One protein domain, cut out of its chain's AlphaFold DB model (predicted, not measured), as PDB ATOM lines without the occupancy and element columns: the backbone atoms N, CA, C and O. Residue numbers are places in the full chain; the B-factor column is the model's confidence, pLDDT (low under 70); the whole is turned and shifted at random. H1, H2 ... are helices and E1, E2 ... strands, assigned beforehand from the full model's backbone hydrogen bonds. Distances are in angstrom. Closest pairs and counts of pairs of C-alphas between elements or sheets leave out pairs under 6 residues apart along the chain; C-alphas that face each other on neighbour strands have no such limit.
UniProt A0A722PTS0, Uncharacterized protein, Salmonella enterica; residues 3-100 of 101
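What this domain is: This is residues 3 to 100 of the 101 residues of an uncharacterized protein of Salmonella enterica (UniProt A0A722PTS0). Six antiparallel strands make a small closed barrel, built from two three-strand sets, E1 E2 E3 and E4 E5 E6, with one long helix, H1, packed along its outside, chiefly on E1 and E2. The ring closes through a short pairing of E4 with residues 3 to 5 of E1; E1 then bends away, and H1 runs along that side of the barrel. The printed part has 98 residues, with one named helix and six named strands in the order E1 E2 E3 H1 E4 E5 E6, a mixed class of helices and strands. It is compact, with a radius of gyration of the C-alphas of 12.8 A, and elongated in outline, spanning 38 by 23 by 22 A.

Where its parts are: E1, residues 3 to 15, begins at C-alpha 3 at (202.059, 206.996, 110.865), bends by 86 degrees at residue 7 and measures 30.3 A. E2 is residues 21 to 30, 28.7 A, and E3 residues 36 to 43, 23.0 A. H1, residues 51 to 68, is 25.6 A long and begins at C-alpha 51 at (201.221, 189.873, 92.971). E4 is residues 71 to 77, E5 residues 82 to 86 and E6 residues 93 to 99, which ends at C-alpha 99 at (190.428, 197.874, 103.767).

How they stand to each other: Round the closed barrel run E1 E2 E3 E6 E5 E4 and back to E1. E1 E2 E3 and E4 E5 E6 are each a meander, each strand the antiparallel neighbour of the one before. E1 and E2 form a hairpin, with N 10 and O 26 at 2.8 A; E2 and E3 form another, with N 25 and O 40 at 2.9 A. E3 and E6 have N 43 and O 96 at 2.8 A. The hairpin of E5 and E6 has N 95 and O 83 at 2.8 A, and that of E4 and E5 has N 75 and O 84 at 3.0 A. N 4 and O 72, 2.9 A apart, are within hydrogen-bond range between E1 and E4. H1 is on the barrel and outside it, at a height over the sheet of 7.6 A. It runs along the strands, at 7 degrees to E2 on the local plane, over E1 and E2 and only just over E3, on which 3 of its C-alphas fall. The closest C-alphas of E1 and H1 are those of Val 6 and Lys 66, 5.1 A apart. In H1 every O i to N i+4 pair is within hydrogen-bond range. E1 and E5 are apart.

The domain as a whole: The two C-alphas farthest apart are those of Gly 19 and Thr 32, at 39.5 A. The printed part has no cut and no long link. Its mean pLDDT is 93.9, and no printed residue is under 70.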
ATOM      1  N   LYS A   3     200.852 207.780 110.578       93.50
ATOM      2  CA  LYS A   3     202.059 206.996 110.865       93.50
ATOM      3  C   LYS A   3     201.751 205.964 111.940       93.50
ATOM      4  O   LYS A   3     201.188 206.325 112.973       93.50
ATOM      5  N   TYR A   4     202.184 204.732 111.722       96.00
ATOM      6  CA  TYR A   4     201.909 203.611 112.610       96.00
ATOM      7  C   TYR A   4     203.185 202.842 112.932       96.00
ATOM      8  O   TYR A   4     204.038 202.663 112.063       96.00
ATOM      9  N   THR A   5     203.280 202.356 114.163       96.56
ATOM     10  CA  THR A   5     204.183 201.262 114.522       96.56
ATOM     11  C   THR A   5     203.524 199.943 114.131       96.56
ATOM     12  O   THR A   5     202.320 199.763 114.334       96.56
ATOM     13  N   VAL A   6     204.304 199.025 113.565       97.12
ATOM     14  CA  VAL A   6     203.844 197.683 113.190       97.12
ATOM     15  C   VAL A   6     204.099 196.748 114.367       97.12
ATOM     16  O   VAL A   6     205.248 196.454 114.681       97.12
ATOM     17  N   CYS A   7     203.039 196.301 115.038       96.81
ATOM     18  CA  CYS A   7     203.154 195.356 116.150       96.81
ATOM     19  C   CYS A   7     203.291 193.922 115.634       96.81
ATOM     20  O   CYS A   7     204.144 193.163 116.091       96.81
ATOM     21  N   ASP A   8     202.449 193.562 114.669       97.75
ATOM     22  CA  ASP A   8     202.483 192.264 114.009       97.75
ATOM     23  C   ASP A   8     201.855 192.349 112.620       97.75
ATOM     24  O   ASP A   8     201.110 193.291 112.333       97.75
ATOM     25  N   TYR A   9     202.155 191.386 111.753       98.00
ATOM     26  CA  TYR A   9     201.527 191.305 110.441       98.00
ATOM     27  C   TYR A   9     201.566 189.887 109.867       98.00
ATOM     28  O   TYR A   9     202.437 189.081 110.191       98.00
ATOM     29  N   GLN A  10     200.640 189.614 108.957       97.94
ATOM     30  CA  GLN A  10     200.606 188.418 108.131       97.94
ATOM     31  C   GLN A  10     200.146 188.796 106.724       97.94
ATOM     32  O   GLN A  10     199.285 189.659 106.546       97.94
ATOM     33  N   SER A  11     200.697 188.139 105.705       97.88
ATOM     34  CA  SER A  11     200.266 188.347 104.328       97.88
ATOM     35  C   SER A  11     200.143 187.023 103.568       97.88
ATOM     36  O   SER A  11     201.026 186.164 103.629       97.88
ATOM     37  N   THR A  12     199.031 186.841 102.854       97.69
ATOM     38  CA  THR A  12     198.717 185.597 102.132       97.69
ATOM     39  C   THR A  12     198.116 185.903 100.766       97.69
ATOM     40  O   THR A  12     197.224 186.741 100.647       97.69
ATOM     41  N   ILE A  13     198.568 185.198  99.730       97.50
ATOM     42  CA  ILE A  13     197.951 185.256  98.402       97.50
ATOM     43  C   ILE A  13     196.896 184.155  98.316       97.50
ATOM     44  O   ILE A  13     197.191 182.988  98.571       97.50
ATOM     45  N   ARG A  14     195.667 184.515  97.943       95.31
ATOM     46  CA  ARG A  14     194.585 183.555  97.676       95.31
ATOM     47  C   ARG A  14     193.745 184.003  96.489       95.31
ATOM     48  O   ARG A  14     193.674 185.190  96.167       95.31
ATOM     49  N   ASN A  15     193.103 183.039  95.836       91.12
ATOM     50  CA  ASN A  15     192.146 183.328  94.778       91.12
ATOM     51  C   ASN A  15     190.915 184.029  95.369       91.12
ATOM     52  O   ASN A  15     190.425 183.637  96.428       91.12
ATOM     53  N   ASN A  16     190.408 185.053  94.687       85.62
ATOM     54  CA  ASN A  16     189.241 185.816  95.121       85.62
ATOM     55  C   ASN A  16     187.892 185.139  94.793       85.62
ATOM     56  O   ASN A  16     186.851 185.762  94.980       85.62
ATOM     57  N   GLY A  17     187.910 183.902  94.286       82.06
ATOM     58  CA  GLY A  17     186.725 183.141  93.880       82.06
ATOM     59  C   GLY A  17     186.350 183.304  92.404       82.06
ATOM     60  O   GLY A  17     185.580 182.500  91.893       82.06
ATOM     61  N   ASN A  18     186.943 184.275  91.701       83.50
ATOM     62  CA  ASN A  18     186.701 184.546  90.278       83.50
ATOM     63  C   ASN A  18     187.901 184.182  89.388       83.50
ATOM     64  O   ASN A  18     187.998 184.649  88.257       83.50
ATOM     65  N   GLY A  19     188.854 183.398  89.896       83.69
ATOM     66  CA  GLY A  19     190.062 183.040  89.153       83.69
ATOM     67  C   GLY A  19     191.217 184.034  89.319       83.69
ATOM     68  O   GLY A  19     192.332 183.702  88.928       83.69
ATOM     69  N   CYS A  20     191.010 185.187  89.966       85.88
ATOM     70  CA  CYS A  20     192.057 186.194  90.161       85.88
ATOM     71  C   CYS A  20     192.721 186.074  91.538       85.88
ATOM     72  O   CYS A  20     192.046 185.983  92.565       85.88
ATOM     73  N   ALA A  21     194.053 186.112  91.570       94.06
ATOM     74  CA  ALA A  21     194.823 186.121  92.809       94.06
ATOM     75  C   ALA A  21     194.857 187.525  93.429       94.06
ATOM     76  O   ALA A  21     195.213 188.492  92.759       94.06
ATOM     77  N   ASN A  22     194.545 187.609  94.723       96.31
ATOM     78  CA  ASN A  22     194.683 188.819  95.526       96.31
ATOM     79  C   ASN A  22     195.601 188.547  96.722       96.31
ATOM     80  O   ASN A  22     195.618 187.443  97.274       96.31
ATOM     81  N   LEU A  23     196.317 189.580  97.153       97.50
ATOM     82  CA  LEU A  23     197.057 189.602  98.403       97.50
ATOM     83  C   LEU A  23     196.139 190.088  99.525       97.50
ATOM     84  O   LEU A  23     195.524 191.148  99.428       97.50
ATOM     85  N   TYR A  24     196.077 189.315 100.598       96.81
ATOM     86  CA  TYR A  24     195.385 189.661 101.828       96.81
ATOM     87  C   TYR A  24     196.438 189.961 102.880       96.81
ATOM     88  O   TYR A  24     197.281 189.113 103.171       96.81
ATOM     89  N   LEU A  25     196.415 191.188 103.382       97.19
ATOM     90  CA  LEU A  25     197.362 191.714 104.352       97.19
ATOM     91  C   LEU A  25     196.609 192.015 105.643       97.19
ATOM     92  O   LEU A  25     195.725 192.868 105.661       97.19
ATOM     93  N   GLU A  26     196.997 191.348 106.715       97.50
ATOM     94  CA  GLU A  26     196.522 191.608 108.066       97.50
ATOM     95  C   GLU A  26     197.665 192.245 108.844       97.50
ATOM     96  O   GLU A  26     198.767 191.706 108.890       97.50
ATOM     97  N   VAL A  27     197.438 193.419 109.421       96.69
ATOM     98  CA  VAL A  27     198.479 194.158 110.130       96.69
ATOM     99  C   VAL A  27     197.920 194.767 111.409       96.69
ATOM    100  O   VAL A  27     196.930 195.499 111.402       96.69
ATOM    101  N   LEU A  28     198.560 194.448 112.529       97.12
ATOM    102  CA  LEU A  28     198.278 195.032 113.830       97.12
ATOM    103  C   LEU A  28     199.088 196.324 113.958       97.12
ATOM    104  O   LEU A  28     200.311 196.299 114.101       97.12
ATOM    105  N   LEU A  29     198.398 197.460 113.879       95.44
ATOM    106  CA  LEU A  29     199.014 198.784 113.846       95.44
ATOM    107  C   LEU A  29     198.754 199.543 115.137       95.44
ATOM    108  O   LEU A  29     197.619 199.604 115.612       95.44
ATOM    109  N   GLN A  30     199.788 200.204 115.648       94.94
ATOM    110  CA  GLN A  30     199.685 201.116 116.780       94.94
ATOM    111  C   GLN A  30     199.968 202.551 116.329       94.94
ATOM    112  O   GLN A  30     201.066 202.882 115.887       94.94
ATOM    113  N   GLY A  31     198.941 203.400 116.416       89.25
ATOM    114  CA  GLY A  31     199.053 204.846 116.223       89.25
ATOM    115  C   GLY A  31     199.335 205.554 117.549       89.25
ATOM    116  O   GLY A  31     200.362 205.330 118.180       89.25
ATOM    117  N   THR A  32     198.402 206.404 117.985       83.69
ATOM    118  CA  THR A  32     198.454 207.115 119.281       83.69
ATOM    119  C   THR A  32     197.777 206.366 120.431       83.69
ATOM    120  O   THR A  32     197.904 206.774 121.579       83.69
ATOM    121  N   SER A  33     197.030 205.307 120.121       83.88
ATOM    122  CA  SER A  33     196.167 204.577 121.058       83.88
ATOM    123  C   SER A  33     196.553 203.094 121.106       83.88
ATOM    124  O   SER A  33     197.641 202.717 120.668       83.88
ATOM    125  N   THR A  34     195.675 202.240 121.638       91.19
ATOM    126  CA  THR A  34     195.853 200.783 121.616       91.19
ATOM    127  C   THR A  34     196.034 200.255 120.188       91.19
ATOM    128  O   THR A  34     195.426 200.801 119.261       91.19
ATOM    129  N   PRO A  35     196.841 199.194 119.990       94.69
ATOM    130  CA  PRO A  35     196.972 198.550 118.691       94.69
ATOM    131  C   PRO A  35     195.614 198.098 118.147       94.69
ATOM    132  O   PRO A  35     194.765 197.608 118.892       94.69
ATOM    133  N   SER A  36     195.415 198.251 116.843       94.38
ATOM    134  CA  SER A  36     194.191 197.854 116.149       94.38
ATOM    135  C   SER A  36     194.514 197.044 114.904       94.38
ATOM    136  O   SER A  36     195.446 197.381 114.170       94.38
ATOM    137  N   LEU A  37     193.737 195.987 114.662       95.19
ATOM    138  CA  LEU A  37     193.887 195.144 113.482       95.19
ATOM    139  C   LEU A  37     193.350 195.866 112.240       95.19
ATOM    140  O   LEU A  37     192.249 196.427 112.230       95.19
ATOM    141  N   HIS A  38     194.152 195.878 111.185       94.00
ATOM    142  CA  HIS A  38     193.800 196.398 109.877       94.00
ATOM    143  C   HIS A  38     193.953 195.277 108.855       94.00
ATOM    144  O   HIS A  38     195.022 194.688 108.736       94.00
ATOM    145  N   GLN A  39     192.892 195.007 108.106       95.75
ATOM    146  CA  GLN A  39     192.886 193.982 107.071       95.75
ATOM    147  C   GLN A  39     192.713 194.657 105.716       95.75
ATOM    148  O   GLN A  39     191.882 195.554 105.565       95.75
ATOM    149  N   TYR A  40     193.512 194.260 104.736       95.31
ATOM    150  CA  TYR A  40     193.519 194.833 103.400       95.31
ATOM    151  C   TYR A  40     193.489 193.735 102.353       95.31
ATOM    152  O   TYR A  40     194.168 192.717 102.476       95.31
ATOM    153  N   ARG A  41     192.763 194.002 101.271       95.00
ATOM    154  CA  ARG A  41     192.778 193.194 100.057       95.00
ATOM    155  C   ARG A  41     193.391 194.007  98.930       95.00
ATOM    156  O   ARG A  41     192.864 195.064  98.585       95.00
ATOM    157  N   ILE A  42     194.472 193.499  98.353       96.31
ATOM    158  CA  ILE A  42     195.260 194.140  97.302       96.31
ATOM    159  C   ILE A  42     195.229 193.251  96.057       96.31
ATOM    160  O   ILE A  42     195.487 192.051  96.134       96.31
ATOM    161  N   ALA A  43     194.891 193.836  94.916       95.44
ATOM    162  CA  ALA A  43     194.860 193.177  93.620       95.44
ATOM    163  C   ALA A  43     196.029 193.665  92.749       95.44
ATOM    164  O   ALA A  43     196.416 194.836  92.858       95.44
ATOM    165  N   PRO A  44     196.577 192.805  91.874       95.38
ATOM    166  CA  PRO A  44     197.506 193.257  90.850       95.38
ATOM    167  C   PRO A  44     196.795 194.196  89.864       95.38
ATOM    168  O   PRO A  44     195.599 194.060  89.600       95.38
ATOM    169  N   ASP A  45     197.535 195.150  89.311       94.25
ATOM    170  CA  ASP A  45     197.042 196.074  88.288       94.25
ATOM    171  C   ASP A  45     198.127 196.391  87.246       94.25
ATOM    172  O   ASP A  45     199.192 195.784  87.233       94.25
ATOM    173  N   THR A  46     197.872 197.341  86.348       94.56
ATOM    174  CA  THR A  46     198.835 197.709  85.298       94.56
ATOM    175  C   THR A  46     200.137 198.327  85.821       94.56
ATOM    176  O   THR A  46     201.136 198.296  85.109       94.56
ATOM    177  N   ARG A  47     200.157 198.882  87.041       94.56
ATOM    178  CA  ARG A  47     201.354 199.452  87.690       94.56
ATOM    179  C   ARG A  47     202.137 198.380  88.435       94.56
ATOM    180  O   ARG A  47     203.364 198.397  88.431       94.56
ATOM    181  N   HIS A  48     201.416 197.452  89.058       95.38
ATOM    182  CA  HIS A  48     201.964 196.344  89.827       95.38
ATOM    183  C   HIS A  48     201.306 195.026  89.380       95.38
ATOM    184  O   HIS A  48     200.407 194.525  90.059       95.38
ATOM    185  N   PRO A  49     201.706 194.463  88.223       95.62
ATOM    186  CA  PRO A  49     201.033 193.296  87.649       95.62
ATOM    187  C   PRO A  49     201.387 191.982  88.352       95.62
ATOM    188  O   PRO A  49     200.600 191.038  88.320       95.62
ATOM    189  N   ASP A  50     202.553 191.909  88.996       96.19
ATOM    190  CA  ASP A  50     203.005 190.709  89.697       96.19
ATOM    191  C   ASP A  50     202.661 190.778  91.189       96.19
ATOM    192  O   ASP A  50     203.265 191.517  91.972       96.19
ATOM    193  N   ILE A  51     201.688 189.961  91.588       96.56
ATOM    194  CA  ILE A  51     201.221 189.873  92.971       96.56
ATOM    195  C   ILE A  51     202.291 189.342  93.937       96.56
ATOM    196  O   ILE A  51     202.271 189.691  95.118       96.56
ATOM    197  N   ASN A  52     203.254 188.549  93.455       97.19
ATOM    198  CA  ASN A  52     204.354 188.055  94.280       97.19
ATOM    199  C   ASN A  52     205.353 189.172  94.582       97.19
ATOM    200  O   ASN A  52     205.846 189.243  95.704       97.19
ATOM    201  N   LEU A  53     205.595 190.080  93.630       97.00
ATOM    202  CA  LEU A  53     206.420 191.269  93.871       97.00
ATOM    203  C   LEU A  53     205.741 192.237  94.842       97.00
ATOM    204  O   LEU A  53     206.410 192.774  95.723       97.00
ATOM    205  N   ILE A  54     204.415 192.411  94.745       97.12
ATOM    206  CA  ILE A  54     203.652 193.180  95.743       97.12
ATOM    207  C   ILE A  54     203.836 192.559  97.134       97.12
ATOM    208  O   ILE A  54     204.153 193.271  98.088       97.12
ATOM    209  N   LYS A  55     203.656 191.236  97.256       98.00
ATOM    210  CA  LYS A  55     203.829 190.522  98.529       98.00
ATOM    211  C   LYS A  55     205.246 190.672  99.073       98.00
ATOM    212  O   LYS A  55     205.384 191.044 100.230       98.00
ATOM    213  N   ALA A  56     206.269 190.434  98.253       97.69
ATOM    214  CA  ALA A  56     207.666 190.536  98.667       97.69
ATOM    215  C   ALA A  56     208.008 191.943  99.181       97.69
ATOM    216  O   ALA A  56     208.544 192.073 100.277       97.69
ATOM    217  N   HIS A  57     207.613 192.988  98.445       96.69
ATOM    218  CA  HIS A  57     207.839 194.374  98.856       96.69
ATOM    219  C   HIS A  57     207.150 194.705 100.190       96.69
ATOM    220  O   HIS A  57     207.732 195.358 101.058       96.69
ATOM    221  N   LEU A  58     205.891 194.287 100.364       97.62
ATOM    222  CA  LEU A  58     205.168 194.540 101.610       97.62
ATOM    223  C   LEU A  58     205.751 193.727 102.768       97.62
ATOM    224  O   LEU A  58     205.948 194.294 103.837       97.62
ATOM    225  N   ASP A  59     206.075 192.451 102.564       98.19
ATOM    226  CA  ASP A  59     206.690 191.612 103.594       98.19
ATOM    227  C   ASP A  59     208.023 192.188 104.065       98.19
ATOM    228  O   ASP A  59     208.216 192.337 105.266       98.19
ATOM    229  N   GLU A  60     208.908 192.567 103.143       97.44
ATOM    230  CA  GLU A  60     210.191 193.190 103.474       97.44
ATOM    231  C   GLU A  60     209.984 194.467 104.300       97.44
ATOM    232  O   GLU A  60     210.538 194.611 105.391       97.44
ATOM    233  N   GLY A  61     209.116 195.367 103.833       97.25
ATOM    234  CA  GLY A  61     208.893 196.646 104.493       97.25
ATOM    235  C   GLY A  61     208.181 196.550 105.849       97.25
ATOM    236  O   GLY A  61     208.539 197.280 106.777       97.25
ATOM    237  N   PHE A  62     207.189 195.664 105.999       97.88
ATOM    238  CA  PHE A  62     206.517 195.438 107.285       97.88
ATOM    239  C   PHE A  62     207.413 194.684 108.269       97.88
ATOM    240  O   PHE A  62     207.431 195.035 109.450       97.88
ATOM    241  N   GLN A  63     208.200 193.711 107.799       97.88
ATOM    242  CA  GLN A  63     209.173 193.010 108.632       97.88
ATOM    243  C   GLN A  63     210.263 193.957 109.136       97.88
ATOM    244  O   GLN A  63     210.605 193.924 110.321       97.88
ATOM    245  N   GLN A  64     210.775 194.833 108.269       97.44
ATOM    246  CA  GLN A  64     211.740 195.853 108.666       97.44
ATOM    247  C   GLN A  64     211.132 196.814 109.695       97.44
ATOM    248  O   GLN A  64     211.706 197.032 110.760       97.44
ATOM    249  N   ALA A  65     209.927 197.329 109.431       97.12
ATOM    250  CA  ALA A  65     209.230 198.215 110.362       97.12
ATOM    251  C   ALA A  65     209.014 197.575 111.742       97.12
ATOM    252  O   ALA A  65     209.236 198.225 112.763       97.12
ATOM    253  N   LYS A  66     208.628 196.295 111.776       97.44
ATOM    254  CA  LYS A  66     208.422 195.533 113.011       97.44
ATOM    255  C   LYS A  66     209.730 195.298 113.773       97.44
ATOM    256  O   LYS A  66     209.773 195.513 114.979       97.44
ATOM    257  N   SER A  67     210.777 194.840 113.090       97.25
ATOM    258  CA  SER A  67     212.045 194.453 113.730       97.25
ATOM    259  C   SER A  67     212.865 195.646 114.220       97.25
ATOM    260  O   SER A  67     213.474 195.567 115.284       97.25
ATOM    261  N   GLU A  68     212.840 196.758 113.488       96.62
ATOM    262  CA  GLU A  68     213.614 197.961 113.811       96.62
ATOM    263  C   GLU A  68     212.791 199.031 114.555       96.62
ATOM    264  O   GLU A  68     213.313 200.081 114.926       96.62
ATOM    265  N   GLY A  69     211.490 198.800 114.772       93.44
ATOM    266  CA  GLY A  69     210.596 199.779 115.401       93.44
ATOM    267  C   GLY A  69     210.351 201.031 114.547       93.44
ATOM    268  O   GLY A  69     210.007 202.094 115.074       93.44
ATOM    269  N   LEU A  70     210.538 200.926 113.228       96.00
ATOM    270  CA  LEU A  70     210.300 202.013 112.283       96.00
ATOM    271  C   LEU A  70     208.806 202.154 111.973       96.00
ATOM    272  O   LEU A  70     208.006 201.229 112.123       96.00
ATOM    273  N   LYS A  71     208.415 203.349 111.526       95.69
ATOM    274  CA  LYS A  71     207.013 203.654 111.230       95.69
ATOM    275  C   LYS A  71     206.683 203.401 109.766       95.69
ATOM    276  O   LYS A  71     207.463 203.745 108.884       95.69
ATOM    277  N   VAL A  72     205.473 202.904 109.529       97.00
ATOM    278  CA  VAL A  72     204.843 202.853 108.203       97.00
ATOM    279  C   VAL A  72     203.808 203.963 108.075       97.00
ATOM    280  O   VAL A  72     203.194 204.375 109.063       97.00
ATOM    281  N   GLU A  73     203.584 204.442 106.855       96.31
ATOM    282  CA  GLU A  73     202.448 205.310 106.545       96.31
ATOM    283  C   GLU A  73     201.441 204.542 105.704       96.31
ATOM    284  O   GLU A  73     201.799 203.998 104.662       96.31
ATOM    285  N   ILE A  74     200.177 204.527 106.131       94.00
ATOM    286  CA  ILE A  74     199.093 203.880 105.386       94.00
ATOM    287  C   ILE A  74     197.925 204.851 105.247       94.00
ATOM    288  O   ILE A  74     197.578 205.571 106.187       94.00
ATOM    289  N   SER A  75     197.334 204.893 104.056       91.94
ATOM    290  CA  SER A  75     196.132 205.671 103.771       91.94
ATOM    291  C   SER A  75     195.272 204.942 102.754       91.94
ATOM    292  O   SER A  75     195.708 204.680 101.633       91.94
ATOM    293  N   ASP A  76     194.035 204.644 103.131       87.94
ATOM    294  CA  ASP A  76     193.019 204.140 102.218       87.94
ATOM    295  C   ASP A  76     192.300 205.299 101.516       87.94
ATOM    296  O   ASP A  76     191.855 206.256 102.149       87.94
ATOM    297  N   TYR A  77     192.180 205.215 100.192       85.62
ATOM    298  CA  TYR A  77     191.347 206.107  99.395       85.62
ATOM    299  C   TYR A  77     190.143 205.332  98.863       85.62
ATOM    300  O   TYR A  77     190.176 204.703  97.800       85.62
ATOM    301  N   LYS A  78     189.076 205.351  99.667       78.94
ATOM    302  CA  LYS A  78     187.893 204.491  99.513       78.94
ATOM    303  C   LYS A  78     187.148 204.696  98.197       78.94
ATOM    304  O   LYS A  78     186.611 203.733  97.666       78.94
ATOM    305  N   GLU A  79     187.151 205.913  97.658       78.56
ATOM    306  CA  GLU A  79     186.427 206.255  96.425       78.56
ATOM    307  C   GLU A  79     186.951 205.518  95.188       78.56
ATOM    308  O   GLU A  79     186.196 205.279  94.251       78.56
ATOM    309  N   ARG A  80     188.239 205.152  95.170       79.62
ATOM    310  CA  ARG A  80     188.877 204.518  94.004       79.62
ATOM    311  C   ARG A  80     189.544 203.182  94.303       79.62
ATOM    312  O   ARG A  80     190.311 202.708  93.474       79.62
ATOM    313  N   LEU A  81     189.259 202.581  95.463       89.56
ATOM    314  CA  LEU A  81     189.893 201.332  95.900       89.56
ATOM    315  C   LEU A  81     191.422 201.412  95.760       89.56
ATOM    316  O   LEU A  81     192.053 200.527  95.181       89.56
ATOM    317  N   TYR A  82     192.008 202.508  96.245       93.38
ATOM    318  CA  TYR A  82     193.456 202.659  96.293       93.38
ATOM    319  C   TYR A  82     193.961 202.610  97.722       93.38
ATOM    320  O   TYR A  82     193.371 203.192  98.636       93.38
ATOM    321  N   LEU A  83     195.098 201.949  97.885       94.56
ATOM    322  CA  LEU A  83     195.816 201.844  99.136       94.56
ATOM    323  C   LEU A  83     197.213 202.425  98.944       94.56
ATOM    324  O   LEU A  83     198.000 201.922  98.145       94.56
ATOM    325  N   TYR A  84     197.507 203.493  99.673       95.62
ATOM    326  CA  TYR A  84     198.817 204.129  99.665       95.62
ATOM    327  C   TYR A  84     199.610 203.640 100.869       95.62
ATOM    328  O   TYR A  84     199.142 203.773 102.004       95.62
ATOM    329  N   ILE A  85     200.793 203.077 100.625       96.00
ATOM    330  CA  ILE A  85     201.672 202.537 101.666       96.00
ATOM    331  C   ILE A  85     203.082 203.081 101.458       96.00
ATOM    332  O   ILE A  85     203.640 202.978 100.366       96.00
ATOM    333  N   ARG A  86     203.670 203.629 102.521       97.38
ATOM    334  CA  ARG A  86     205.106 203.910 102.604       97.38
ATOM    335  C   ARG A  86     205.712 203.040 103.696       97.38
ATOM    336  O   ARG A  86     205.378 203.204 104.872       97.38
ATOM    337  N   THR A  87     206.586 202.131 103.292       95.50
ATOM    338  CA  THR A  87     207.433 201.327 104.177       95.50
ATOM    339  C   THR A  87     208.764 202.049 104.430       95.50
ATOM    340  O   THR A  87     209.095 202.993 103.702       95.50
ATOM    341  N   PRO A  88     209.528 201.675 105.471       94.12
ATOM    342  CA  PRO A  88     210.820 202.297 105.746       94.12
ATOM    343  C   PRO A  88     211.770 202.202 104.548       94.12
ATOM    344  O   PRO A  88     211.744 201.221 103.811       94.12
ATOM    345  N   GLY A  89     212.564 203.252 104.315       88.94
ATOM    346  CA  GLY A  89     213.542 203.302 103.218       88.94
ATOM    347  C   GLY A  89     212.958 203.343 101.798       88.94
ATOM    348  O   GLY A  89     213.719 203.467 100.843       88.94
ATOM    349  N   ASN A  90     211.632 203.284 101.647       91.25
ATOM    350  CA  ASN A  90     210.962 203.147 100.361       91.25
ATOM    351  C   ASN A  90     210.102 204.367 100.008       91.25
ATOM    352  O   ASN A  90     209.645 205.133 100.864       91.25
ATOM    353  N   ASN A  91     209.854 204.534  98.709       93.44
ATOM    354  CA  ASN A  91     208.930 205.543  98.206       93.44
ATOM    355  C   ASN A  91     207.479 205.195  98.556       93.44
ATOM    356  O   ASN A  91     207.136 204.059  98.878       93.44
ATOM    357  N   LEU A  92     206.605 206.202  98.483       94.94
ATOM    358  CA  LEU A  92     205.171 205.973  98.608       94.94
ATOM    359  C   LEU A  92     204.683 205.140  97.417       94.94
ATOM    360  O   LEU A  92     204.748 205.608  96.283       94.94
ATOM    361  N   MET A  93     204.158 203.948  97.690       96.06
ATOM    362  CA  MET A  93     203.583 203.064  96.680       96.06
ATOM    363  C   MET A  93     202.059 203.151  96.696       96.06
ATOM    364  O   MET A  93     201.442 203.299  97.755       96.06
ATOM    365  N   GLN A  94     201.454 203.046  95.512       95.94
ATOM    366  CA  GLN A  94     200.007 203.006  95.336       95.94
ATOM    367  C   GLN A  94     199.591 201.632  94.821       95.94
ATOM    368  O   GLN A  94     199.914 201.262  93.699       95.94
ATOM    369  N   TYR A  95     198.774 200.938  95.599       96.00
ATOM    370  CA  TYR A  95     198.204 199.652  95.228       96.00
ATOM    371  C   TYR A  95     196.718 199.778  94.906       96.00
ATOM    372  O   TYR A  95     196.005 200.584  95.512       96.00
ATOM    373  N   SER A  96     196.234 198.947  93.986       95.56
ATOM    374  CA  SER A  96     194.800 198.705  93.839       95.56
ATOM    375  C   SER A  96     194.334 197.807  94.980       95.56
ATOM    376  O   SER A  96     194.656 196.625  95.025       95.56
ATOM    377  N   GLY A  97     193.608 198.362  95.943       93.38
ATOM    378  CA  GLY A  97     193.173 197.632  97.122       93.38
ATOM    379  C   GLY A  97     192.306 198.444  98.074       93.38
ATOM    380  O   GLY A  97     192.211 199.669  97.996       93.38
ATOM    381  N   CYS A  98     191.660 197.750  99.002       90.69
ATOM    382  CA  CYS A  98     190.789 198.360  99.999       90.69
ATOM    383  C   CYS A  98     190.946 197.695 101.366       90.69
ATOM    384  O   CYS A  98     191.415 196.562 101.474       90.69
ATOM    385  N   ARG A  99     190.545 198.420 102.414       91.06
ATOM    386  CA  ARG A  99     190.428 197.874 103.767       91.06
ATOM    387  C   ARG A  99     189.200 196.959 103.836       91.06
ATOM    388  O   ARG A  99     188.116 197.382 103.430       91.06
ATOM    389  N   GLU A 100     189.376 195.736 104.323       86.25
ATOM    390  CA  GLU A 100     188.270 194.826 104.635       86.25
ATOM    391  C   GLU A 100     187.592 195.284 105.943       86.25
ATOM    392  O   GLU A 100     188.234 195.913 106.792       86.25
TER     393      GLU A 100